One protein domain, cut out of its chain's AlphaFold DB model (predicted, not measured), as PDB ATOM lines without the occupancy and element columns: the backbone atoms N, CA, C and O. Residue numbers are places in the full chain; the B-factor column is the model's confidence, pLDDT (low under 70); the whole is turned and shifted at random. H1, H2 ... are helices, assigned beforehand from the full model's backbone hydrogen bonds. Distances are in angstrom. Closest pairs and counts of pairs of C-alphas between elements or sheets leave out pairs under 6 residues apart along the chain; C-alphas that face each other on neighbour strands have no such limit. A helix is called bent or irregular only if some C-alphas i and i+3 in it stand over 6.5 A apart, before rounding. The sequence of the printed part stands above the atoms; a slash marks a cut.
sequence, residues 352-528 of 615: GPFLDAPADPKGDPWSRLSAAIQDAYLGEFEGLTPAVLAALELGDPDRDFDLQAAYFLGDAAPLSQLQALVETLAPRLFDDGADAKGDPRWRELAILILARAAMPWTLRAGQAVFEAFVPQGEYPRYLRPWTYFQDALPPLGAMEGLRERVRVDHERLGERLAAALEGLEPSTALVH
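This is residues 352 to 528 of the 615 residues of an uncharacterized protein of Plesiocystis pacifica SIR-1 (UniProt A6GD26). Six helices, H2 to H7, make an up-and-down bundle in two rows side by side, H2, H4 and H6 in one and H3, H5 and H7 in the other, each helix running against the one before it. Short H1 packs on H2 at one end of the bundle; towards the other end H8 packs on H6, H9 comes beyond H7, and residues 493 to 501 stick out. The printed part has 177 residues with nine named helices, H1 to H9 in that order, and no named strand; its class is all helix. It is compact, with a radius of gyration of the C-alphas of 16.6 A and spans of 46 by 39 by 28 A.

Start at H1, residues 352 to 356, which touches residues 369 to 374 alone of H2, residues 365 to 377; the closest C-alphas, Phe 354 and Ser 370, are 4.7 A apart. H2 forms a hairpin with H3, residues 384 to 394, at a shallow tilt of 10 degrees, opposite ways, with C-alphas Pro 365 and Ala 391 closest at 4.6 A. H3 forms the next hairpin with H4, residues 399 to 412, closest at C-alphas Val 388 and Ala 405, 6.6 A. H5, residues 415 to 430, touches H3 with residues 417 to 421 alone, closest at C-alphas Thr 385 and Gln 417, 6.1 A. Then comes the hub, H6, residues 440 to 453, which touches four helices. It touches H4 the same way at a shallow tilt of 34 degrees, only just short of steep, with C-alphas Gly 410 and Ala 453 closest at 4.3 A. With H7, residues 456 to 472, it forms a hairpin, closest at C-alphas Ile 447 and Gly 462, 4.8 A. H8, residues 482 to 488, touches residues 448 to 452 alone of H6, closest at C-alphas Ala 451 and Phe 485, 5.4 A. H9, residues 500 to 516, only just touches H7, with 3 pairs of C-alphas within 8 A, the closest Gln 463 and Gly 510 at 7.3 A. Every O i to N i+4 pair is within hydrogen-bond range in H1, H2, H3, H4 and H6; the counts are 10 of 12 in H5, 11 of 13 in H7 and in H9, and 1 of 3 in H8, where 4 of 4 O i to N i+3 pairs are within range.

Find C-alpha 352 at (194.979, 188.929, 210.444), where H1 begins. H7 starts at C-alpha 456, (210.525, 188.124, 235.113), and runs 26.3 A; H9 runs 21.6 A to C-alpha 516 at (217.391, 182.851, 234.537), and H5 21.1 A. H5 and H9 are irregular, with C-alphas 424 and 427 7.1 A apart and C-alphas 507 and 510 7.0 A apart; H7 is only just irregular, with C-alphas 468 and 471 6.8 A apart.

The C-alphas farthest apart, Lys 362 and Met 495, are 49.5 A apart. The printed part has no cut, and the link from H8 to H9, 11 residues, is long. Look for pLDDT under 70 at residues 432 to 438, 470 to 488 and 490 to 507.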
ATOM      1  N   GLY A 352     195.463 188.482 211.755       80.38
ATOM      2  CA  GLY A 352     194.979 188.929 210.444       80.38
ATOM      3  C   GLY A 352     193.490 188.857 210.240       80.38
ATOM      4  O   GLY A 352     192.883 189.893 209.978       80.38
ATOM      5  N   PRO A 353     192.889 187.673 210.436       82.25
ATOM      6  CA  PRO A 353     191.449 187.525 210.400       82.25
ATOM      7  C   PRO A 353     190.758 188.528 211.324       82.25
ATOM      8  O   PRO A 353     189.729 189.072 210.958       82.25
ATOM      9  N   PHE A 354     191.348 188.865 212.478       84.94
ATOM     10  CA  PHE A 354     190.800 189.875 213.386       84.94
ATOM     11  C   PHE A 354     190.949 191.316 212.883       84.94
ATOM     12  O   PHE A 354     190.123 192.161 213.212       84.94
ATOM     13  N   LEU A 355     191.971 191.634 212.090       85.19
ATOM     14  CA  LEU A 355     192.104 192.964 211.487       85.19
ATOM     15  C   LEU A 355     191.076 193.193 210.372       85.19
ATOM     16  O   LEU A 355     190.649 194.329 210.172       85.19
ATOM     17  N   ASP A 356     190.658 192.125 209.692       83.44
ATOM     18  CA  ASP A 356     189.652 192.178 208.628       83.44
ATOM     19  C   ASP A 356     188.222 191.881 209.129       83.44
ATOM     20  O   ASP A 356     187.241 192.247 208.474       83.44
ATOM     21  N   ALA A 357     188.083 191.249 210.298       84.12
ATOM     22  CA  ALA A 357     186.797 190.903 210.892       84.12
ATOM     23  C   ALA A 357     186.022 192.136 211.386       84.12
ATOM     24  O   ALA A 357     186.613 193.144 211.795       84.12
ATOM     25  N   PRO A 358     184.679 192.045 211.452       85.50
ATOM     26  CA  PRO A 358     183.865 193.037 212.140       85.50
ATOM     27  C   PRO A 358     184.376 193.286 213.567       85.50
ATOM     28  O   PRO A 358     184.531 192.361 214.360       85.50
ATOM     29  N   ALA A 359     184.630 194.553 213.890       91.38
ATOM     30  CA  ALA A 359     185.027 194.990 215.221       91.38
ATOM     31  C   ALA A 359     183.882 195.768 215.871       91.38
ATOM     32  O   ALA A 359     183.521 196.865 215.432       91.38
ATOM     33  N   ASP A 360     183.319 195.208 216.939       93.69
ATOM     34  CA  ASP A 360     182.337 195.889 217.780       93.69
ATOM     35  C   ASP A 360     182.650 195.612 219.258       93.69
ATOM     36  O   ASP A 360     182.454 194.486 219.724       93.69
ATOM     37  N   PRO A 361     183.057 196.625 220.050       92.31
ATOM     38  CA  PRO A 361     183.322 196.452 221.481       92.31
ATOM     39  C   PRO A 361     182.074 196.048 222.288       92.31
ATOM     40  O   PRO A 361     182.172 195.724 223.475       92.31
ATOM     41  N   LYS A 362     180.884 196.079 221.677       94.06
ATOM     42  CA  LYS A 362     179.615 195.632 222.262       94.06
ATOM     43  C   LYS A 362     179.030 194.396 221.577       94.06
ATOM     44  O   LYS A 362     178.002 193.918 222.063       94.06
ATOM     45  N   GLY A 363     179.678 193.883 220.533       92.56
ATOM     46  CA  GLY A 363     179.222 192.751 219.732       92.56
ATOM     47  C   GLY A 363     179.328 191.410 220.456       92.56
ATOM     48  O   GLY A 363     179.381 191.346 221.691       92.56
ATOM     49  N   ASP A 364     179.351 190.335 219.675       93.06
ATOM     50  CA  ASP A 364     179.655 188.985 220.147       93.06
ATOM     51  C   ASP A 364     181.127 188.871 220.633       93.06
ATOM     52  O   ASP A 364     181.917 189.808 220.462       93.06
ATOM     53  N   PRO A 365     181.515 187.759 221.282       92.00
ATOM     54  CA  PRO A 365     182.860 187.583 221.831       92.00
ATOM     55  C   PRO A 365     183.997 187.783 220.815       92.00
ATOM     56  O   PRO A 365     184.985 188.444 221.149       92.00
ATOM     57  N   TRP A 366     183.856 187.284 219.582       91.12
ATOM     58  CA  TRP A 366     184.876 187.413 218.537       91.12
ATOM     59  C   TRP A 366     184.969 188.848 218.028       91.12
ATOM     60  O   TRP A 366     186.074 189.385 217.943       91.12
ATOM     61  N   SER A 367     183.833 189.517 217.808       91.06
ATOM     62  CA  SER A 367     183.805 190.941 217.428       91.06
ATOM     63  C   SER A 367     184.449 191.853 218.480       91.06
ATOM     64  O   SER A 367     185.071 192.865 218.144       91.06
ATOM     65  N   ARG A 368     184.329 191.508 219.769       95.38
ATOM     66  CA  ARG A 368     184.979 192.247 220.865       95.38
ATOM     67  C   ARG A 368     186.477 192.005 220.930       95.38
ATOM     68  O   ARG A 368     187.227 192.952 221.162       95.38
ATOM     69  N   LEU A 369     186.905 190.756 220.745       94.19
ATOM     70  CA  LEU A 369     188.323 190.413 220.670       94.19
ATOM     71  C   LEU A 369     188.975 191.097 219.460       94.19
ATOM     72  O   LEU A 369     190.024 191.717 219.613       94.19
ATOM     73  N   SER A 370     188.298 191.078 218.309       93.25
ATOM     74  CA  SER A 370     188.671 191.814 217.097       93.25
ATOM     75  C   SER A 370     188.856 193.310 217.371       93.25
ATOM     76  O   SER A 370     189.927 193.854 217.107       93.25
ATOM     77  N   ALA A 371     187.877 193.960 218.013       95.50
ATOM     78  CA  ALA A 371     187.985 195.372 218.383       95.50
ATOM     79  C   ALA A 371     189.204 195.662 219.276       95.50
ATOM     80  O   ALA A 371     189.943 196.609 219.016       95.50
ATOM     81  N   ALA A 372     189.462 194.824 220.285       96.75
ATOM     82  CA  ALA A 372     190.617 194.995 221.166       96.75
ATOM     83  C   ALA A 372     191.959 194.812 220.429       96.75
ATOM     84  O   ALA A 372     192.905 195.557 220.685       96.75
ATOM     85  N   ILE A 373     192.041 193.846 219.507       94.88
ATOM     86  CA  ILE A 373     193.225 193.615 218.666       94.88
ATOM     87  C   ILE A 373     193.470 194.810 217.745       94.88
ATOM     88  O   ILE A 373     194.605 195.278 217.656       94.88
ATOM     89  N   GLN A 374     192.426 195.327 217.093       94.88
ATOM     90  CA  GLN A 374     192.528 196.489 216.210       94.88
ATOM     91  C   GLN A 374     192.979 197.743 216.972       94.88
ATOM     92  O   GLN A 374     193.879 198.438 216.502       94.88
ATOM     93  N   ASP A 375     192.440 197.997 218.169       96.75
ATOM     94  CA  ASP A 375     192.881 199.105 219.028       96.75
ATOM     95  C   ASP A 375     194.374 198.969 219.388       96.75
ATOM     96  O   ASP A 375     195.160 199.903 219.192       96.75
ATOM     97  N   ALA A 376     194.811 197.779 219.812       96.75
ATOM     98  CA  ALA A 376     196.216 197.515 220.126       96.75
ATOM     99  C   ALA A 376     197.137 197.669 218.906       96.75
ATOM    100  O   ALA A 376     198.256 198.170 219.033       96.75
ATOM    101  N   TYR A 377     196.664 197.279 217.719       95.31
ATOM    102  CA  TYR A 377     197.387 197.436 216.457       95.31
ATOM    103  C   TYR A 377     197.591 198.911 216.080       95.31
ATOM    104  O   TYR A 377     198.562 199.250 215.411       95.31
ATOM    105  N   LEU A 378     196.705 199.797 216.545       95.62
ATOM    106  CA  LEU A 378     196.832 201.254 216.417       95.62
ATOM    107  C   LEU A 378     197.677 201.888 217.539       95.62
ATOM    108  O   LEU A 378     197.883 203.104 217.543       95.62
ATOM    109  N   GLY A 379     198.180 201.082 218.479       96.81
ATOM    110  CA  GLY A 379     198.943 201.532 219.643       96.81
ATOM    111  C   GLY A 379     198.084 201.988 220.827       96.81
ATOM    112  O   GLY A 379     198.616 202.592 221.762       96.81
ATOM    113  N   GLU A 380     196.779 201.708 220.812       97.50
ATOM    114  CA  GLU A 380     195.848 202.030 221.895       97.50
ATOM    115  C   GLU A 380     195.754 200.850 222.871       97.50
ATOM    116  O   GLU A 380     194.995 199.901 222.693       97.50
ATOM    117  N   PHE A 381     196.562 200.895 223.931       97.38
ATOM    118  CA  PHE A 381     196.638 199.806 224.912       97.38
ATOM    119  C   PHE A 381     195.760 200.025 226.152       97.38
ATOM    120  O   PHE A 381     195.687 199.148 227.017       97.38
ATOM    121  N   GLU A 382     195.126 201.192 226.307       96.12
ATOM    122  CA  GLU A 382     194.324 201.516 227.491       96.12
ATOM    123  C   GLU A 382     193.050 200.657 227.552       96.12
ATOM    124  O   GLU A 382     192.247 200.640 226.630       96.12
ATOM    125  N   GLY A 383     192.842 199.939 228.663       94.25
ATOM    126  CA  GLY A 383     191.626 199.141 228.867       94.25
ATOM    127  C   GLY A 383     191.564 197.819 228.091       94.25
ATOM    128  O   GLY A 383     190.538 197.137 228.155       94.25
ATOM    129  N   LEU A 384     192.657 197.423 227.434       95.56
ATOM    130  CA  LEU A 384     192.782 196.194 226.647       95.56
ATOM    131  C   LEU A 384     192.418 194.937 227.456       95.56
ATOM    132  O   LEU A 384     191.556 194.161 227.050       95.56
ATOM    133  N   THR A 385     193.002 194.753 228.643       95.50
ATOM    134  CA  THR A 385     192.741 193.569 229.476       95.50
ATOM    135  C   THR A 385     191.279 193.469 229.928       95.50
ATOM    136  O   THR A 385     190.681 192.410 229.728       95.50
ATOM    137  N   PRO A 386     190.649 194.518 230.502       95.00
ATOM    138  CA  PRO A 386     189.216 194.492 230.796       95.00
ATOM    139  C   PRO A 386     188.329 194.166 229.587       95.00
ATOM    140  O   PRO A 386     187.351 193.436 229.744       95.00
ATOM    141  N   ALA A 387     188.660 194.681 228.398       94.94
ATOM    142  CA  ALA A 387     187.889 194.424 227.183       94.94
ATOM    143  C   ALA A 387     187.936 192.941 226.781       94.94
ATOM    144  O   ALA A 387     186.891 192.329 226.558       94.94
ATOM    145  N   VAL A 388     189.131 192.340 226.776       95.12
ATOM    146  CA  VAL A 388     189.302 190.915 226.448       95.12
ATOM    147  C   VAL A 388     188.672 190.015 227.513       95.12
ATOM    148  O   VAL A 388     188.015 189.035 227.173       95.12
ATOM    149  N   LEU A 389     188.793 190.357 228.801       93.19
ATOM    150  CA  LEU A 389     188.118 189.613 229.870       93.19
ATOM    151  C   LEU A 389     186.596 189.639 229.717       93.19
ATOM    152  O   LEU A 389     185.952 188.607 229.884       93.19
ATOM    153  N   ALA A 390     186.021 190.788 229.357       92.44
ATOM    154  CA  ALA A 390     184.591 190.890 229.093       92.44
ATOM    155  C   ALA A 390     184.159 190.034 227.888       92.44
ATOM    156  O   ALA A 390     183.040 189.528 227.877       92.44
ATOM    157  N   ALA A 391     185.028 189.859 226.887       91.94
ATOM    158  CA  ALA A 391     184.782 188.956 225.764       91.94
ATOM    159  C   ALA A 391     184.848 187.477 226.202       91.94
ATOM    160  O   ALA A 391     183.923 186.717 225.925       91.94
ATOM    161  N   LEU A 392     185.873 187.096 226.975       91.19
ATOM    162  CA  LEU A 392     186.032 185.761 227.577       91.19
ATOM    163  C   LEU A 392     184.859 185.354 228.478       91.19
ATOM    164  O   LEU A 392     184.474 184.187 228.492       91.19
ATOM    165  N   GLU A 393     184.282 186.302 229.217       90.62
ATOM    166  CA  GLU A 393     183.119 186.056 230.079       90.62
ATOM    167  C   GLU A 393     181.803 185.889 229.306       90.62
ATOM    168  O   GLU A 393     180.873 185.281 229.832       90.62
ATOM    169  N   LEU A 394     181.710 186.424 228.084       87.81
ATOM    170  CA  LEU A 394     180.532 186.276 227.222       87.81
ATOM    171  C   LEU A 394     180.592 185.041 226.332       87.81
ATOM    172  O   LEU A 394     179.542 184.516 225.972       87.81
ATOM    173  N   GLY A 395     181.796 184.623 225.946       79.88
ATOM    174  CA  GLY A 395     181.994 183.442 225.124       79.88
ATOM    175  C   GLY A 395     181.718 182.163 225.895       79.88
ATOM    176  O   GLY A 395     182.186 181.986 227.030       79.88
ATOM    177  N   ASP A 396     181.018 181.240 225.235       80.19
ATOM    178  CA  ASP A 396     181.059 179.845 225.642       80.19
ATOM    179  C   ASP A 396     182.523 179.377 225.688       80.19
ATOM    180  O   ASP A 396     183.368 179.944 224.989       80.19
ATOM    181  N   PRO A 397     182.867 178.394 226.541       73.94
ATOM    182  CA  PRO A 397     184.217 177.850 226.615       73.94
ATOM    183  C   PRO A 397     184.622 177.181 225.294       73.94
ATOM    184  O   PRO A 397     184.535 175.963 225.145       73.94
ATOM    185  N   ASP A 398     185.070 177.991 224.346       83.38
ATOM    186  CA  ASP A 398     185.684 177.573 223.102       83.38
ATOM    187  C   ASP A 398     187.202 177.637 223.251       83.38
ATOM    188  O   ASP A 398     187.775 178.616 223.737       83.38
ATOM    189  N   ARG A 399     187.859 176.548 222.861       79.81
ATOM    190  CA  ARG A 399     189.298 176.399 223.058       79.81
ATOM    191  C   ARG A 399     190.088 177.371 222.194       79.81
ATOM    192  O   ARG A 399     191.119 177.860 222.653       79.81
ATOM    193  N   ASP A 400     189.654 177.596 220.963       81.25
ATOM    194  CA  ASP A 400     190.422 178.385 220.009       81.25
ATOM    195  C   ASP A 400     190.278 179.873 220.343       81.25
ATOM    196  O   ASP A 400     191.291 180.568 220.451       81.25
ATOM    197  N   PHE A 401     189.070 180.327 220.691       87.69
ATOM    198  CA  PHE A 401     188.825 181.659 221.246       87.69
ATOM    199  C   PHE A 401     189.670 181.940 222.497       87.69
ATOM    200  O   PHE A 401     190.353 182.963 222.583       87.69
ATOM    201  N   ASP A 402     189.668 181.010 223.456       89.56
ATOM    202  CA  ASP A 402     190.431 181.123 224.701       89.56
ATOM    203  C   ASP A 402     191.937 181.253 224.456       89.56
ATOM    204  O   ASP A 402     192.606 182.086 225.075       89.56
ATOM    205  N   LEU A 403     192.476 180.437 223.545       85.94
ATOM    206  CA  LEU A 403     193.891 180.475 223.188       85.94
ATOM    207  C   LEU A 403     194.259 181.791 222.499       85.94
ATOM    208  O   LEU A 403     195.279 182.380 222.859       85.94
ATOM    209  N   GLN A 404     193.429 182.278 221.572       89.31
ATOM    210  CA  GLN A 404     193.684 183.543 220.879       89.31
ATOM    211  C   GLN A 404     193.629 184.736 221.833       89.31
ATOM    212  O   GLN A 404     194.542 185.561 221.849       89.31
ATOM    213  N   ALA A 405     192.621 184.791 222.706       93.25
ATOM    214  CA  ALA A 405     192.520 185.822 223.733       93.25
ATOM    215  C   ALA A 405     193.719 185.796 224.701       93.25
ATOM    216  O   ALA A 405     194.257 186.848 225.061       93.25
ATOM    217  N   ALA A 406     194.172 184.604 225.108       92.69
ATOM    218  CA  ALA A 406     195.328 184.455 225.986       92.69
ATOM    219  C   ALA A 406     196.642 184.880 225.318       92.69
ATOM    220  O   ALA A 406     197.454 185.566 225.947       92.69
ATOM    221  N   TYR A 407     196.863 184.489 224.060       91.12
ATOM    222  CA  TYR A 407     198.042 184.903 223.300       91.12
ATOM    223  C   TYR A 407     198.056 186.402 223.064       91.12
ATOM    224  O   TYR A 407     199.067 187.035 223.363       91.12
ATOM    225  N   PHE A 408     196.921 186.972 222.661       95.19
ATOM    226  CA  PHE A 408     196.784 188.408 222.480       95.19
ATOM    227  C   PHE A 408     197.123 189.181 223.756       95.19
ATOM    228  O   PHE A 408     197.939 190.100 223.726       95.19
ATOM    229  N   LEU A 409     196.573 188.783 224.908       95.81
ATOM    230  CA  LEU A 409     196.906 189.426 226.181       95.81
ATOM    231  C   LEU A 409     198.380 189.244 226.556       95.81
ATOM    232  O   LEU A 409     199.012 190.193 227.021       95.81
ATOM    233  N   GLY A 410     198.943 188.055 226.343       94.56
ATOM    234  CA  GLY A 410     200.366 187.808 226.559       94.56
ATOM    235  C   GLY A 410     201.260 188.690 225.684       94.56
ATOM    236  O   GLY A 410     202.278 189.189 226.157       94.56
ATOM    237  N   ASP A 411     200.855 188.940 224.441       95.12
ATOM    238  CA  ASP A 411     201.623 189.722 223.475       95.12
ATOM    239  C   ASP A 411     201.454 191.227 223.682       95.12
ATOM    240  O   ASP A 411     202.458 191.934 223.715       95.12
ATOM    241  N   ALA A 412     200.230 191.715 223.916       97.06
ATOM    242  CA  ALA A 412     199.877 193.136 223.841       97.06
ATOM    243  C   ALA A 412     199.587 193.823 225.191       97.06
ATOM    244  O   ALA A 412     199.660 195.049 225.279       97.06
ATOM    245  N   ALA A 413     199.240 193.087 226.255       96.81
ATOM    246  CA  ALA A 413     198.744 193.732 227.474       96.81
ATOM    247  C   ALA A 413     199.853 194.483 228.244       96.81
ATOM    248  O   ALA A 413     200.900 193.886 228.532       96.81
ATOM    249  N   PRO A 414     199.614 195.743 228.661       96.38
ATOM    250  CA  PRO A 414     200.491 196.490 229.566       96.38
ATOM    251  C   PRO A 414     200.776 195.757 230.877       96.38
ATOM    252  O   PRO A 414     199.883 195.108 231.433       96.38
ATOM    253  N   LEU A 415     201.977 195.925 231.440       94.00
ATOM    254  CA  LEU A 415     202.353 195.287 232.710       94.00
ATOM    255  C   LEU A 415     201.372 195.622 233.846       94.00
ATOM    256  O   LEU A 415     200.942 194.728 234.576       94.00
ATOM    257  N   SER A 416     200.968 196.888 233.966       93.94
ATOM    258  CA  SER A 416     199.976 197.327 234.960       93.94
ATOM    259  C   SER A 416     198.623 196.617 234.815       93.94
ATOM    260  O   SER A 416     197.970 196.299 235.810       93.94
ATOM    261  N   GLN A 417     198.211 196.301 233.586       95.12
ATOM    262  CA  GLN A 417     196.972 195.574 233.326       95.12
ATOM    263  C   GLN A 417     197.120 194.066 233.555       95.12
ATOM    264  O   GLN A 417     196.173 193.432 234.013       95.12
ATOM    265  N   LEU A 418     198.299 193.486 233.304       94.06
ATOM    266  CA  LEU A 418     198.612 192.102 233.686       94.06
ATOM    267  C   LEU A 418     198.656 191.925 235.214       94.06
ATOM    268  O   LEU A 418     198.217 190.901 235.733       94.06
ATOM    269  N   GLN A 419     199.130 192.929 235.954       92.06
ATOM    270  CA  GLN A 419     199.041 192.958 237.418       92.06
ATOM    271  C   GLN A 419     197.583 192.988 237.881       92.06
ATOM    272  O   GLN A 419     197.175 192.132 238.668       92.06
ATOM    273  N   ALA A 420     196.777 193.891 237.318       89.00
ATOM    274  CA  ALA A 420     195.347 193.965 237.607       89.00
ATOM    275  C   ALA A 420     194.599 192.670 237.234       89.00
ATOM    276  O   ALA A 420     193.684 192.269 237.952       89.00
ATOM    277  N   LEU A 421     194.996 191.985 236.153       88.38
ATOM    278  CA  LEU A 421     194.480 190.664 235.781       88.38
ATOM    279  C   LEU A 421     194.728 189.644 236.893       88.38
ATOM    280  O   LEU A 421     193.792 188.974 237.322       88.38
ATOM    281  N   VAL A 422     195.968 189.535 237.377       87.50
ATOM    282  CA  VAL A 422     196.320 188.598 238.455       87.50
ATOM    283  C   VAL A 422     195.546 188.924 239.727       87.50
ATOM    284  O   VAL A 422     195.027 188.011 240.357       87.50
ATOM    285  N   GLU A 423     195.405 190.200 240.084       86.38
ATOM    286  CA  GLU A 423     194.608 190.627 241.243       86.38
ATOM    287  C   GLU A 423     193.117 190.295 241.083       86.38
ATOM    288  O   GLU A 423     192.489 189.793 242.016       86.38
ATOM    289  N   THR A 424     192.564 190.525 239.892       82.62
ATOM    290  CA  THR A 424     191.158 190.240 239.560       82.62
ATOM    291  C   THR A 424     190.878 188.742 239.581       82.62
ATOM    292  O   THR A 424     189.834 188.301 240.067       82.62
ATOM    293  N   LEU A 425     191.815 187.945 239.068       82.00
ATOM    294  CA  LEU A 425     191.691 186.499 239.029       82.00
ATOM    295  C   LEU A 425     192.084 185.849 240.357       82.00
ATOM    296  O   LEU A 425     191.598 184.759 240.616       82.00
ATOM    297  N   ALA A 426     192.876 186.477 241.231       81.75
ATOM    298  CA  ALA A 426     193.381 185.859 242.463       81.75
ATOM    299  C   ALA A 426     192.299 185.158 243.316       81.75
ATOM    300  O   ALA A 426     192.537 184.014 243.709       81.75
ATOM    301  N   PRO A 427     191.095 185.731 243.544       80.19
ATOM    302  CA  PRO A 427     190.014 185.010 244.220       80.19
ATOM    303  C   PRO A 427     189.564 183.747 243.468       80.19
ATOM    304  O   PRO A 427     189.277 182.730 244.081       80.19
ATOM    305  N   ARG A 428     189.540 183.769 242.129       75.50
ATOM    306  CA  ARG A 428     189.221 182.598 241.287       75.50
ATOM    307  C   ARG A 428     190.374 181.580 241.247       75.50
ATOM    308  O   ARG A 428     190.146 180.380 241.099       75.50
ATOM    309  N   LEU A 429     191.615 182.051 241.364       72.44
ATOM    310  CA  LEU A 429     192.824 181.232 241.270       72.44
ATOM    311  C   LEU A 429     193.120 180.485 242.579       72.44
ATOM    312  O   LEU A 429     193.508 179.322 242.506       72.44
ATOM    313  N   PHE A 430     192.901 181.110 243.744       73.50
ATOM    314  CA  PHE A 430     193.430 180.639 245.034       73.50
ATOM    315  C   PHE A 430     192.393 180.416 246.153       73.50
ATOM    316  O   PHE A 430     192.795 180.081 247.265       73.50
ATOM    317  N   ASP A 431     191.091 180.625 245.930       72.06
ATOM    318  CA  ASP A 431     190.092 180.363 246.979       72.06
ATOM    319  C   ASP A 431     189.844 178.847 247.140       72.06
ATOM    320  O   ASP A 431     189.397 178.176 246.213       72.06
ATOM    321  N   ASP A 432     190.162 178.316 248.328       57.88
ATOM    322  CA  ASP A 432     190.119 176.890 248.708       57.88
ATOM    323  C   ASP A 432     188.738 176.438 249.240       57.88
ATOM    324  O   ASP A 432     188.593 175.355 249.820       57.88
ATOM    325  N   GLY A 433     187.701 177.271 249.106       59.53
ATOM    326  CA  GLY A 433     186.340 176.917 249.514       59.53
ATOM    327  C   GLY A 433     185.847 175.609 248.870       59.53
ATOM    328  O   GLY A 433     186.105 175.334 247.704       59.53
ATOM    329  N   ALA A 434     185.087 174.793 249.607       47.00
ATOM    330  CA  ALA A 434     184.585 173.492 249.127       47.00
ATOM    331  C   ALA A 434     183.632 173.581 247.909       47.00
ATOM    332  O   ALA A 434     183.479 172.599 247.188       47.00
ATOM    333  N   ASP A 435     183.056 174.764 247.664       52.56
ATOM    334  CA  ASP A 435     182.273 175.107 246.465       52.56
ATOM    335  C   ASP A 435     183.109 175.887 245.419       52.56
ATOM    336  O   ASP A 435     182.653 176.141 244.307       52.56
ATOM    337  N   ALA A 436     184.352 176.242 245.760       46.09
ATOM    338  CA  ALA A 436     185.306 177.038 244.989       46.09
ATOM    339  C   ALA A 436     186.320 176.157 244.237       46.09
ATOM    340  O   ALA A 436     187.511 176.457 244.155       46.09
ATOM    341  N   LYS A 437     185.840 175.092 243.584       52.19
ATOM    342  CA  LYS A 437     186.536 174.575 242.396       52.19
ATOM    343  C   LYS A 437     186.389 175.620 241.285       52.19
ATOM    344  O   LYS A 437     185.586 175.443 240.373       52.19
ATOM    345  N   GLY A 438     187.084 176.751 241.430       62.66
ATOM    346  CA  GLY A 438     187.110 177.825 240.445       62.66
ATOM    347  C   GLY A 438     187.380 177.229 239.072       62.66
ATOM    348  O   GLY A 438     188.209 176.327 238.958       62.66
ATOM    349  N   ASP A 439     186.625 177.673 238.067       76.06
ATOM    350  CA  ASP A 439     186.664 177.111 236.719       76.06
ATOM    351  C   ASP A 439     188.127 176.983 236.233       76.06
ATOM    352  O   ASP A 439     188.793 178.012 236.054       76.06
ATOM    353  N   PRO A 440     188.645 175.744 236.045       78.50
ATOM    354  CA  PRO A 440     190.031 175.485 235.644       78.50
ATOM    355  C   PRO A 440     190.485 176.295 234.427       78.50
ATOM    356  O   PRO A 440     191.654 176.670 234.349       78.50
ATOM    357  N   ARG A 441     189.537 176.651 233.547       84.81
ATOM    358  CA  ARG A 441     189.723 177.551 232.403       84.81
ATOM    359  C   ARG A 441     190.518 178.802 232.776       84.81
ATOM    360  O   ARG A 441     191.528 179.096 232.149       84.81
ATOM    361  N   TRP A 442     190.122 179.512 233.835       86.06
ATOM    362  CA  TRP A 442     190.745 180.787 234.214       86.06
ATOM    363  C   TRP A 442     192.166 180.633 234.753       86.06
ATOM    364  O   TRP A 442     192.995 181.520 234.551       86.06
ATOM    365  N   ARG A 443     192.461 179.516 235.427       85.38
ATOM    366  CA  ARG A 443     193.818 179.212 235.903       85.38
ATOM    367  C   ARG A 443     194.746 178.953 234.729       85.38
ATOM    368  O   ARG A 443     195.846 179.492 234.686       85.38
ATOM    369  N   GLU A 444     194.275 178.183 233.759       85.50
ATOM    370  CA  GLU A 444     195.036 177.878 232.553       85.50
ATOM    371  C   GLU A 444     195.264 179.120 231.694       85.50
ATOM    372  O   GLU A 444     196.405 179.387 231.325       85.50
ATOM    373  N   LEU A 445     194.221 179.924 231.464       87.94
ATOM    374  CA  LEU A 445     194.331 181.211 230.773       87.94
ATOM    375  C   LEU A 445     195.351 182.128 231.457       87.94
ATOM    376  O   LEU A 445     196.227 182.670 230.789       87.94
ATOM    377  N   ALA A 446     195.302 182.255 232.787       90.31
ATOM    378  CA  ALA A 446     196.271 183.059 233.527       90.31
ATOM    379  C   ALA A 446     197.710 182.560 233.324       90.31
ATOM    380  O   ALA A 446     198.605 183.368 233.080       90.31
ATOM    381  N   ILE A 447     197.944 181.244 233.380       88.69
ATOM    382  CA  ILE A 447     199.277 180.670 233.146       88.69
ATOM    383  C   ILE A 447     199.749 180.967 231.719       88.69
ATOM    384  O   ILE A 447     200.892 181.390 231.547       88.69
ATOM    385  N   LEU A 448     198.886 180.784 230.714       88.94
ATOM    386  CA  LEU A 448     199.205 181.051 229.308       88.94
ATOM    387  C   LEU A 448     199.577 182.519 229.084       88.94
ATOM    388  O   LEU A 448     200.650 182.793 228.552       88.94
ATOM    389  N   ILE A 449     198.739 183.448 229.554       93.38
ATOM    390  CA  ILE A 449     198.956 184.896 229.430       93.38
ATOM    391  C   ILE A 449     200.287 185.295 230.082       93.38
ATOM    392  O   ILE A 449     201.112 185.979 229.478       93.38
ATOM    393  N   LEU A 450     200.521 184.842 231.317       93.50
ATOM    394  CA  LEU A 450     201.699 185.219 232.100       93.50
ATOM    395  C   LEU A 450     202.996 184.617 231.547       93.50
ATOM    396  O   LEU A 450     204.028 185.295 231.527       93.50
ATOM    397  N   ALA A 451     202.953 183.363 231.092       90.44
ATOM    398  CA  ALA A 451     204.094 182.718 230.456       90.44
ATOM    399  C   ALA A 451     204.424 183.385 229.115       90.44
ATOM    400  O   ALA A 451     205.594 183.648 228.839       90.44
ATOM    401  N   ARG A 452     203.397 183.716 228.324       92.00
ATOM    402  CA  ARG A 452     203.543 184.352 227.013       92.00
ATOM    403  C   ARG A 452     204.104 185.770 227.097       92.00
ATOM    404  O   ARG A 452     204.970 186.109 226.301       92.00
ATOM    405  N   ALA A 453     203.697 186.550 228.100       93.62
ATOM    406  CA  ALA A 453     204.257 187.879 228.349       93.62
ATOM    407  C   ALA A 453     205.770 187.863 228.640       93.62
ATOM    408  O   ALA A 453     206.440 188.878 228.455       93.62
ATOM    409  N   ALA A 454     206.307 186.715 229.078       92.44
ATOM    410  CA  ALA A 454     207.738 186.419 229.156       92.44
ATOM    411  C   ALA A 454     208.595 187.469 229.893       92.44
ATOM    412  O   ALA A 454     209.761 187.674 229.563       92.44
ATOM    413  N   MET A 455     208.045 188.119 230.919       94.56
ATOM    414  CA  MET A 455     208.769 189.044 231.794       94.56
ATOM    415  C   MET A 455     209.100 188.365 233.131       94.56
ATOM    416  O   MET A 455     208.339 187.504 233.581       94.56
ATOM    417  N   PRO A 456     210.178 188.746 233.841       93.19
ATOM    418  CA  PRO A 456     210.525 188.124 235.113       93.19
ATOM    419  C   PRO A 456     209.387 188.093 236.133       93.19
ATOM    420  O   PRO A 456     209.188 187.077 236.804       93.19
ATOM    421  N   TRP A 457     208.618 189.179 236.254       93.19
ATOM    422  CA  TRP A 457     207.468 189.197 237.157       93.19
ATOM    423  C   TRP A 457     206.354 188.254 236.688       93.19
ATOM    424  O   TRP A 457     205.857 187.469 237.498       93.19
ATOM    425  N   THR A 458     205.995 188.274 235.397       91.88
ATOM    426  CA  THR A 458     204.907 187.432 234.873       91.88
ATOM    427  C   THR A 458     205.269 185.958 234.947       91.88
ATOM    428  O   THR A 458     204.445 185.157 235.365       91.88
ATOM    429  N   LEU A 459     206.515 185.591 234.654       90.94
ATOM    430  CA  LEU A 459     206.983 184.211 234.748       90.94
ATOM    431  C   LEU A 459     206.937 183.693 236.193       90.94
ATOM    432  O   LEU A 459     206.508 182.564 236.421       90.94
ATOM    433  N   ARG A 460     207.297 184.517 237.186       90.00
ATOM    434  CA  ARG A 460     207.148 184.150 238.608       90.00
ATOM    435  C   ARG A 460     205.684 184.031 239.023       90.00
ATOM    436  O   ARG A 460     205.332 183.099 239.739       90.00
ATOM    437  N   ALA A 461     204.831 184.952 238.575       89.62
ATOM    438  CA  ALA A 461     203.398 184.897 238.850       89.62
ATOM    439  C   ALA A 461     202.760 183.651 238.212       89.62
ATOM    440  O   ALA A 461     202.054 182.909 238.886       89.62
ATOM    441  N   GLY A 462     203.072 183.370 236.945       89.06
ATOM    442  CA  GLY A 462     202.602 182.195 236.220       89.06
ATOM    443  C   GLY A 462     203.078 180.897 236.866       89.06
ATOM    444  O   GLY A 462     202.288 179.967 237.000       89.06
ATOM    445  N   GLN A 463     204.332 180.846 237.332       87.56
ATOM    446  CA  GLN A 463     204.849 179.717 238.107       87.56
ATOM    447  C   GLN A 463     204.052 179.517 239.401       87.56
ATOM    448  O   GLN A 463     203.652 178.396 239.687       87.56
ATOM    449  N   ALA A 464     203.769 180.580 240.158       87.06
ATOM    450  CA  ALA A 464     202.989 180.475 241.392       87.06
ATOM    451  C   ALA A 464     201.551 179.980 241.136       87.06
ATOM    452  O   ALA A 464     201.039 179.151 241.888       87.06
ATOM    453  N   VAL A 465     200.908 180.443 240.055       84.81
ATOM    454  CA  VAL A 465     199.588 179.938 239.633       84.81
ATOM    455  C   VAL A 465     199.676 178.464 239.222       84.81
ATOM    456  O   VAL A 465     198.824 177.665 239.607       84.81
ATOM    457  N   PHE A 466     200.722 178.083 238.487       82.44
ATOM    458  CA  PHE A 466     200.965 176.701 238.078       82.44
ATOM    459  C   PHE A 466     201.197 175.771 239.280       82.44
ATOM    460  O   PHE A 466     200.563 174.724 239.378       82.44
ATOM    461  N   GLU A 467     202.035 176.164 240.240       81.31
ATOM    462  CA  GLU A 467     202.306 175.398 241.465       81.31
ATOM    463  C   GLU A 467     201.063 175.229 242.346       81.31
ATOM    464  O   GLU A 467     200.910 174.194 242.991       81.31
ATOM    465  N   ALA A 468     200.143 176.199 242.344       77.25
ATOM    466  CA  ALA A 468     198.851 176.063 243.013       77.25
ATOM    467  C   ALA A 468     197.903 175.078 242.295       77.25
ATOM    468  O   ALA A 468     197.007 174.514 242.925       77.25
ATOM    469  N   PHE A 469     198.101 174.841 240.995       73.19
ATOM    470  CA  PHE A 469     197.252 173.985 240.161       73.19
ATOM    471  C   PHE A 469     197.667 172.500 240.180       73.19
ATOM    472  O   PHE A 469     196.821 171.610 240.264       73.19
ATOM    473  N   VAL A 470     198.973 172.212 240.148       65.50
ATOM    474  CA  VAL A 470     199.532 170.851 239.976       65.50
ATOM    475  C   VAL A 470     199.301 169.844 241.133       65.50
ATOM    476  O   VAL A 470     199.296 168.642 240.850       65.50
ATOM    477  N   PRO A 471     199.050 170.214 242.411       53.62
ATOM    478  CA  PRO A 471     198.886 169.231 243.490       53.62
ATOM    479  C   PRO A 471     197.676 168.285 243.364       53.62
ATOM    480  O   PRO A 471     197.576 167.344 244.149       53.62
ATOM    481  N   GLN A 472     196.753 168.507 242.417       54.91
ATOM    482  CA  GLN A 472     195.467 167.793 242.358       54.91
ATOM    483  C   GLN A 472     195.386 166.660 241.316       54.91
ATOM    484  O   GLN A 472     194.362 165.989 241.237       54.91
ATOM    485  N   GLY A 473     196.443 166.401 240.536       55.00
ATOM    486  CA  GLY A 473     196.446 165.325 239.529       55.00
ATOM    487  C   GLY A 473     195.513 165.558 238.328       55.00
ATOM    488  O   GLY A 473     195.395 164.686 237.468       55.00
ATOM    489  N   GLU A 474     194.876 166.727 238.254       54.25
ATOM    490  CA  GLU A 474     194.120 167.191 237.096       54.25
ATOM    491  C   GLU A 474     195.105 167.800 236.082       54.25
ATOM    492  O   GLU A 474     195.921 168.660 236.418       54.25
ATOM    493  N   TYR A 475     195.079 167.309 234.841       58.38
ATOM    494  CA  TYR A 475     195.863 167.893 233.755       58.38
ATOM    495  C   TYR A 475     195.092 169.083 233.168       58.38
ATOM    496  O   TYR A 475     193.883 168.957 232.970       58.38
ATOM    497  N   PRO A 476     195.765 170.209 232.869       62.34
ATOM    498  CA  PRO A 476     195.110 171.362 232.263       62.34
ATOM    499  C   PRO A 476     194.473 171.000 230.905       62.34
ATOM    500  O   PRO A 476     195.023 170.175 230.168       62.34
ATOM    501  N   ARG A 477     193.311 171.593 230.593       63.44
ATOM    502  CA  ARG A 477     192.557 171.434 229.332       63.44
ATOM    503  C   ARG A 477     193.376 171.912 228.138       63.44
ATOM    504  O   ARG A 477     193.384 171.262 227.090       63.44
ATOM    505  N   TYR A 478     194.057 173.041 228.293       56.84
ATOM    506  CA  TYR A 478     194.923 173.624 227.283       56.84
ATOM    507  C   TYR A 478     196.324 173.009 227.354       56.84
ATOM    508  O   TYR A 478     196.789 172.570 228.407       56.84
ATOM    509  N   LEU A 479     196.975 172.931 226.186       55.66
ATOM    510  CA  LEU A 479     198.317 172.375 225.988       55.66
ATOM    511  C   LEU A 479     199.242 172.653 227.176       55.66
ATOM    512  O   LEU A 479     199.342 173.790 227.620       55.66
ATOM    513  N   ARG A 480     199.949 171.604 227.616       62.41
ATOM    514  CA  ARG A 480     201.141 171.592 228.483       62.41
ATOM    515  C   ARG A 480     201.677 172.999 228.834       62.41
ATOM    516  O   ARG A 480     202.646 173.414 228.213       62.41
ATOM    517  N   PRO A 481     201.130 173.720 229.834       54.03
ATOM    518  CA  PRO A 481     201.424 175.146 230.037       54.03
ATOM    519  C   PRO A 481     202.915 175.465 230.229       54.03
ATOM    520  O   PRO A 481     203.375 176.563 229.936       54.03
ATOM    521  N   TRP A 482     203.707 174.474 230.651       58.03
ATOM    522  CA  TRP A 482     205.164 174.555 230.736       58.03
ATOM    523  C   TRP A 482     205.875 174.783 229.394       58.03
ATOM    524  O   TRP A 482     206.996 175.285 229.414       58.03
ATOM    525  N   THR A 483     205.283 174.446 228.241       63.41
ATOM    526  CA  THR A 483     205.907 174.703 226.927       63.41
ATOM    527  C   THR A 483     206.119 176.192 226.692       63.41
ATOM    528  O   THR A 483     207.139 176.572 226.138       63.41
ATOM    529  N   TYR A 484     205.234 177.048 227.204       66.81
ATOM    530  CA  TYR A 484     205.358 178.499 227.042       66.81
ATOM    531  C   TYR A 484     206.443 179.098 227.946       66.81
ATOM    532  O   TYR A 484     207.141 180.023 227.545       66.81
ATOM    533  N   PHE A 485     206.680 178.514 229.128       69.88
ATOM    534  CA  PHE A 485     207.844 178.884 229.943       69.88
ATOM    535  C   PHE A 485     209.166 178.505 229.262       69.88
ATOM    536  O   PHE A 485     210.182 179.150 229.507       69.88
ATOM    537  N   GLN A 486     209.184 177.469 228.412       67.94
ATOM    538  CA  GLN A 486     210.403 177.050 227.711       67.94
ATOM    539  C   GLN A 486     210.854 178.071 226.665       67.94
ATOM    540  O   GLN A 486     212.059 178.256 226.510       67.94
ATOM    541  N   ASP A 487     209.928 178.769 226.008       68.75
ATOM    542  CA  ASP A 487     210.278 179.810 225.037       68.75
ATOM    543  C   ASP A 487     210.984 180.996 225.711       68.75
ATOM    544  O   ASP A 487     211.918 181.570 225.149       68.75
ATOM    545  N   ALA A 488     210.620 181.305 226.958       69.56
ATOM    546  CA  ALA A 488     211.245 182.360 227.753       69.56
ATOM    547  C   ALA A 488     212.534 181.926 228.476       69.56
ATOM    548  O   ALA A 488     213.268 182.780 228.966       69.56
ATOM    549  N   LEU A 489     212.835 180.626 228.555       72.50
ATOM    550  CA  LEU A 489     213.985 180.074 229.284       72.50
ATOM    551  C   LEU A 489     215.102 179.613 228.333       72.50
ATOM    552  O   LEU A 489     214.816 179.196 227.212       72.50
ATOM    553  N   PRO A 490     216.378 179.601 228.766       61.94
ATOM    554  CA  PRO A 490     217.462 179.080 227.940       61.94
ATOM    555  C   PRO A 490     217.169 177.645 227.469       61.94
ATOM    556  O   PRO A 490     216.745 176.813 228.290       61.94
ATOM    557  N   PRO A 491     217.401 177.325 226.179       57.00
ATOM    558  CA  PRO A 491     217.170 175.988 225.659       57.00
ATOM    559  C   PRO A 491     218.076 174.995 226.386       57.00
ATOM    560  O   PRO A 491     219.285 175.195 226.512       57.00
ATOM    561  N   LEU A 492     217.494 173.893 226.853       46.78
ATOM    562  CA  LEU A 492     218.273 172.785 227.393       46.78
ATOM    563  C   LEU A 492     219.124 172.194 226.260       46.78
ATOM    564  O   LEU A 492     218.601 171.829 225.204       46.78
ATOM    565  N   GLY A 493     220.441 172.104 226.473       40.97
ATOM    566  CA  GLY A 493     221.334 171.363 225.581       40.97
ATOM    567  C   GLY A 493     220.771 169.963 225.308       40.97
ATOM    568  O   GLY A 493     220.229 169.330 226.209       40.97
ATOM    569  N   ALA A 494     220.847 169.533 224.046       47.47
ATOM    570  CA  ALA A 494     220.170 168.361 223.487       47.47
ATOM    571  C   ALA A 494     220.107 167.152 224.440       47.47
ATOM    572  O   ALA A 494     221.147 166.527 224.560       47.47
ATOM    573  N   MET A 495     218.947 166.803 225.047       38.16
ATOM    574  CA  MET A 495     218.680 165.490 225.696       38.16
ATOM    575  C   MET A 495     217.179 165.153 225.983       38.16
ATOM    576  O   MET A 495     216.373 165.992 226.384       38.16
ATOM    577  N   GLU A 496     216.844 163.884 225.693       36.38
ATOM    578  CA  GLU A 496     216.014 162.832 226.350       36.38
ATOM    579  C   GLU A 496     214.680 163.094 227.123       36.38
ATOM    580  O   GLU A 496     214.585 163.934 228.008       36.38
ATOM    581  N   GLY A 497     213.648 162.275 226.800       41.88
ATOM    582  CA  GLY A 497     212.539 161.772 227.665       41.88
ATOM    583  C   GLY A 497     211.356 162.679 228.093       41.88
ATOM    584  O   GLY A 497     211.435 163.372 229.090       41.88
ATOM    585  N   LEU A 498     210.184 162.666 227.420       39.88
ATOM    586  CA  LEU A 498     209.089 163.685 227.533       39.88
ATOM    587  C   LEU A 498     208.245 163.685 228.827       39.88
ATOM    588  O   LEU A 498     207.386 164.555 228.956       39.88
ATOM    589  N   ARG A 499     208.435 162.730 229.745       39.28
ATOM    590  CA  ARG A 499     207.632 162.593 230.980       39.28
ATOM    591  C   ARG A 499     208.461 162.700 232.258       39.28
ATOM    592  O   ARG A 499     208.087 163.509 233.103       39.28
ATOM    593  N   GLU A 500     209.627 162.051 232.332       42.41
ATOM    594  CA  GLU A 500     210.628 162.371 233.367       42.41
ATOM    595  C   GLU A 500     211.007 163.864 233.278       42.41
ATOM    596  O   GLU A 500     211.143 164.519 234.306       42.41
ATOM    597  N   ARG A 501     211.006 164.434 232.053       52.69
ATOM    598  CA  ARG A 501     211.045 165.884 231.791       52.69
ATOM    599  C   ARG A 501     209.971 166.663 232.540       52.69
ATOM    600  O   ARG A 501     210.320 167.620 233.184       52.69
ATOM    601  N   VAL A 502     208.693 166.285 232.520       49.62
ATOM    602  CA  VAL A 502     207.627 167.131 233.106       49.62
ATOM    603  C   VAL A 502     207.708 167.173 234.628       49.62
ATOM    604  O   VAL A 502     207.515 168.230 235.215       49.62
ATOM    605  N   ARG A 503     208.030 166.045 235.271       52.34
ATOM    606  CA  ARG A 503     208.166 165.990 236.731       52.34
ATOM    607  C   ARG A 503     209.465 166.639 237.209       52.34
ATOM    608  O   ARG A 503     209.421 167.479 238.100       52.34
ATOM    609  N   VAL A 504     210.600 166.292 236.597       52.88
ATOM    610  CA  VAL A 504     211.909 166.870 236.952       52.88
ATOM    611  C   VAL A 504     211.997 168.339 236.529       52.88
ATOM    612  O   VAL A 504     212.567 169.135 237.269       52.88
ATOM    613  N   ASP A 505     211.411 168.732 235.392       58.44
ATOM    614  CA  ASP A 505     211.279 170.143 235.019       58.44
ATOM    615  C   ASP A 505     210.315 170.855 235.955       58.44
ATOM    616  O   ASP A 505     210.632 171.977 236.284       58.44
ATOM    617  N   HIS A 506     209.215 170.267 236.441       63.41
ATOM    618  CA  HIS A 506     208.367 170.934 237.443       63.41
ATOM    619  C   HIS A 506     209.146 171.220 238.734       63.41
ATOM    620  O   HIS A 506     209.190 172.364 239.175       63.41
ATOM    621  N   GLU A 507     209.833 170.213 239.283       65.69
ATOM    622  CA  GLU A 507     210.644 170.365 240.500       65.69
ATOM    623  C   GLU A 507     211.798 171.365 240.317       65.69
ATOM    624  O   GLU A 507     212.190 172.040 241.268       65.69
ATOM    625  N   ARG A 508     212.331 171.496 239.095       72.81
ATOM    626  CA  ARG A 508     213.438 172.410 238.770       72.81
ATOM    627  C   ARG A 508     213.007 173.709 238.096       72.81
ATOM    628  O   ARG A 508     213.860 174.569 237.881       72.81
ATOM    629  N   LEU A 509     211.734 173.884 237.737       75.00
ATOM    630  CA  LEU A 509     211.246 175.040 236.974       75.00
ATOM    631  C   LEU A 509     211.477 176.301 237.791       75.00
ATOM    632  O   LEU A 509     212.005 177.272 237.262       75.00
ATOM    633  N   GLY A 510     211.177 176.241 239.089       79.44
ATOM    634  CA  GLY A 510     211.436 177.338 240.008       79.44
ATOM    635  C   GLY A 510     212.907 177.682 240.159       79.44
ATOM    636  O   GLY A 510     213.253 178.857 240.123       79.44
ATOM    637  N   GLU A 511     213.792 176.689 240.253       82.81
ATOM    638  CA  GLU A 511     215.241 176.931 240.312       82.81
ATOM    639  C   GLU A 511     215.761 177.549 239.006       82.81
ATOM    640  O   GLU A 511     216.547 178.496 239.029       82.81
ATOM    641  N   ARG A 512     215.287 177.051 237.857       79.81
ATOM    642  CA  ARG A 512     215.657 177.555 236.527       79.81
ATOM    643  C   ARG A 512     215.149 178.966 236.291       79.81
ATOM    644  O   ARG A 512     215.909 179.788 235.793       79.81
ATOM    645  N   LEU A 513     213.896 179.245 236.645       82.44
ATOM    646  CA  LEU A 513     213.326 180.586 236.590       82.44
ATOM    647  C   LEU A 513     214.083 181.510 237.538       82.44
ATOM    648  O   LEU A 513     214.527 182.566 237.115       82.44
ATOM    649  N   ALA A 514     214.321 181.114 238.787       85.62
ATOM    650  CA  ALA A 514     215.084 181.934 239.722       85.62
ATOM    651  C   ALA A 514     216.474 182.298 239.172       85.62
ATOM    652  O   ALA A 514     216.847 183.467 239.230       85.62
ATOM    653  N   ALA A 515     217.188 181.328 238.591       86.38
ATOM    654  CA  ALA A 515     218.504 181.538 237.995       86.38
ATOM    655  C   ALA A 515     218.459 182.386 236.710       86.38
ATOM    656  O   ALA A 515     219.266 183.295 236.550       86.38
ATOM    657  N   ALA A 516     217.521 182.114 235.798       82.81
ATOM    658  CA  ALA A 516     217.391 182.851 234.537       82.81
ATOM    659  C   ALA A 516     216.920 184.297 234.749       82.81
ATOM    660  O   ALA A 516     217.237 185.171 233.952       82.81
ATOM    661  N   LEU A 517     216.165 184.544 235.821       89.00
ATOM    662  CA  LEU A 517     215.600 185.851 236.149       89.00
ATOM    663  C   LEU A 517     216.480 186.668 237.105       89.00
ATOM    664  O   LEU A 517     216.096 187.772 237.499       89.00
ATOM    665  N   GLU A 518     217.624 186.135 237.538       91.75
ATOM    666  CA  GLU A 518     218.507 186.814 238.483       91.75
ATOM    667  C   GLU A 518     219.122 188.073 237.853       91.75
ATOM    668  O   GLU A 518     219.792 188.021 236.825       91.75
ATOM    669  N   GLY A 519     218.901 189.226 238.490       91.56
ATOM    670  CA  GLY A 519     219.468 190.507 238.056       91.56
ATOM    671  C   GLY A 519     218.752 191.185 236.882       91.56
ATOM    672  O   GLY A 519     219.230 192.221 236.426       91.56
ATOM    673  N   LEU A 520     217.625 190.642 236.410       92.38
ATOM    674  CA  LEU A 520     216.800 191.252 235.363       92.38
ATOM    675  C   LEU A 520     215.718 192.160 235.964       92.38
ATOM    676  O   LEU A 520     215.125 191.832 236.995       92.38
ATOM    677  N   GLU A 521     215.436 193.290 235.306       94.56
ATOM    678  CA  GLU A 521     214.343 194.180 235.716       94.56
ATOM    679  C   GLU A 521     212.988 193.484 235.512       94.56
ATOM    680  O   GLU A 521     212.813 192.827 234.481       94.56
ATOM    681  N   PRO A 522     212.009 193.640 236.426       91.88
ATOM    682  CA  PRO A 522     210.741 192.904 236.398       91.88
ATOM    683  C   PRO A 522     209.944 192.977 235.092       91.88
ATOM    684  O   PRO A 522     209.199 192.039 234.813       91.88
ATOM    685  N   SER A 523     210.100 194.066 234.334       93.31
ATOM    686  CA  SER A 523     209.434 194.348 233.056       93.31
ATOM    687  C   SER A 523     210.267 193.988 231.820       93.31
ATOM    688  O   SER A 523     209.827 194.204 230.698       93.31
ATOM    689  N   THR A 524     211.478 193.446 231.985       95.81
ATOM    690  CA  THR A 524     212.330 193.070 230.845       95.81
ATOM    691  C   THR A 524     211.694 191.900 230.103       95.81
ATOM    692  O   THR A 524     211.646 190.804 230.651       95.81
ATOM    693  N   ALA A 525     211.243 192.082 228.864       94.44
ATOM    694  CA  ALA A 525     210.795 190.960 228.045       94.44
ATOM    695  C   ALA A 525     211.951 190.035 227.687       94.44
ATOM    696  O   ALA A 525     213.035 190.496 227.318       94.44
ATOM    697  N   LEU A 526     211.704 188.730 227.772       93.94
ATOM    698  CA  LEU A 526     212.709 187.697 227.584       93.94
ATOM    699  C   LEU A 526     212.351 186.766 226.438       93.94
ATOM    700  O   LEU A 526     211.198 186.397 226.245       93.94
ATOM    701  N   VAL A 527     213.380 186.315 225.729       91.06
ATOM    702  CA  VAL A 527     213.300 185.153 224.845       91.06
ATOM    703  C   VAL A 527     214.531 184.306 225.089       91.06
ATOM    704  O   VAL A 527     215.660 184.785 225.006       91.06
ATOM    705  N   HIS A 528     214.317 183.033 225.399       85.81
ATOM    706  CA  HIS A 528     215.372 182.082 225.728       85.81
ATOM    707  C   HIS A 528     216.302 182.525 226.876       85.81
ATOM    708  O   HIS A 528     217.495 182.228 226.872       85.81
TER     709      HIS A 528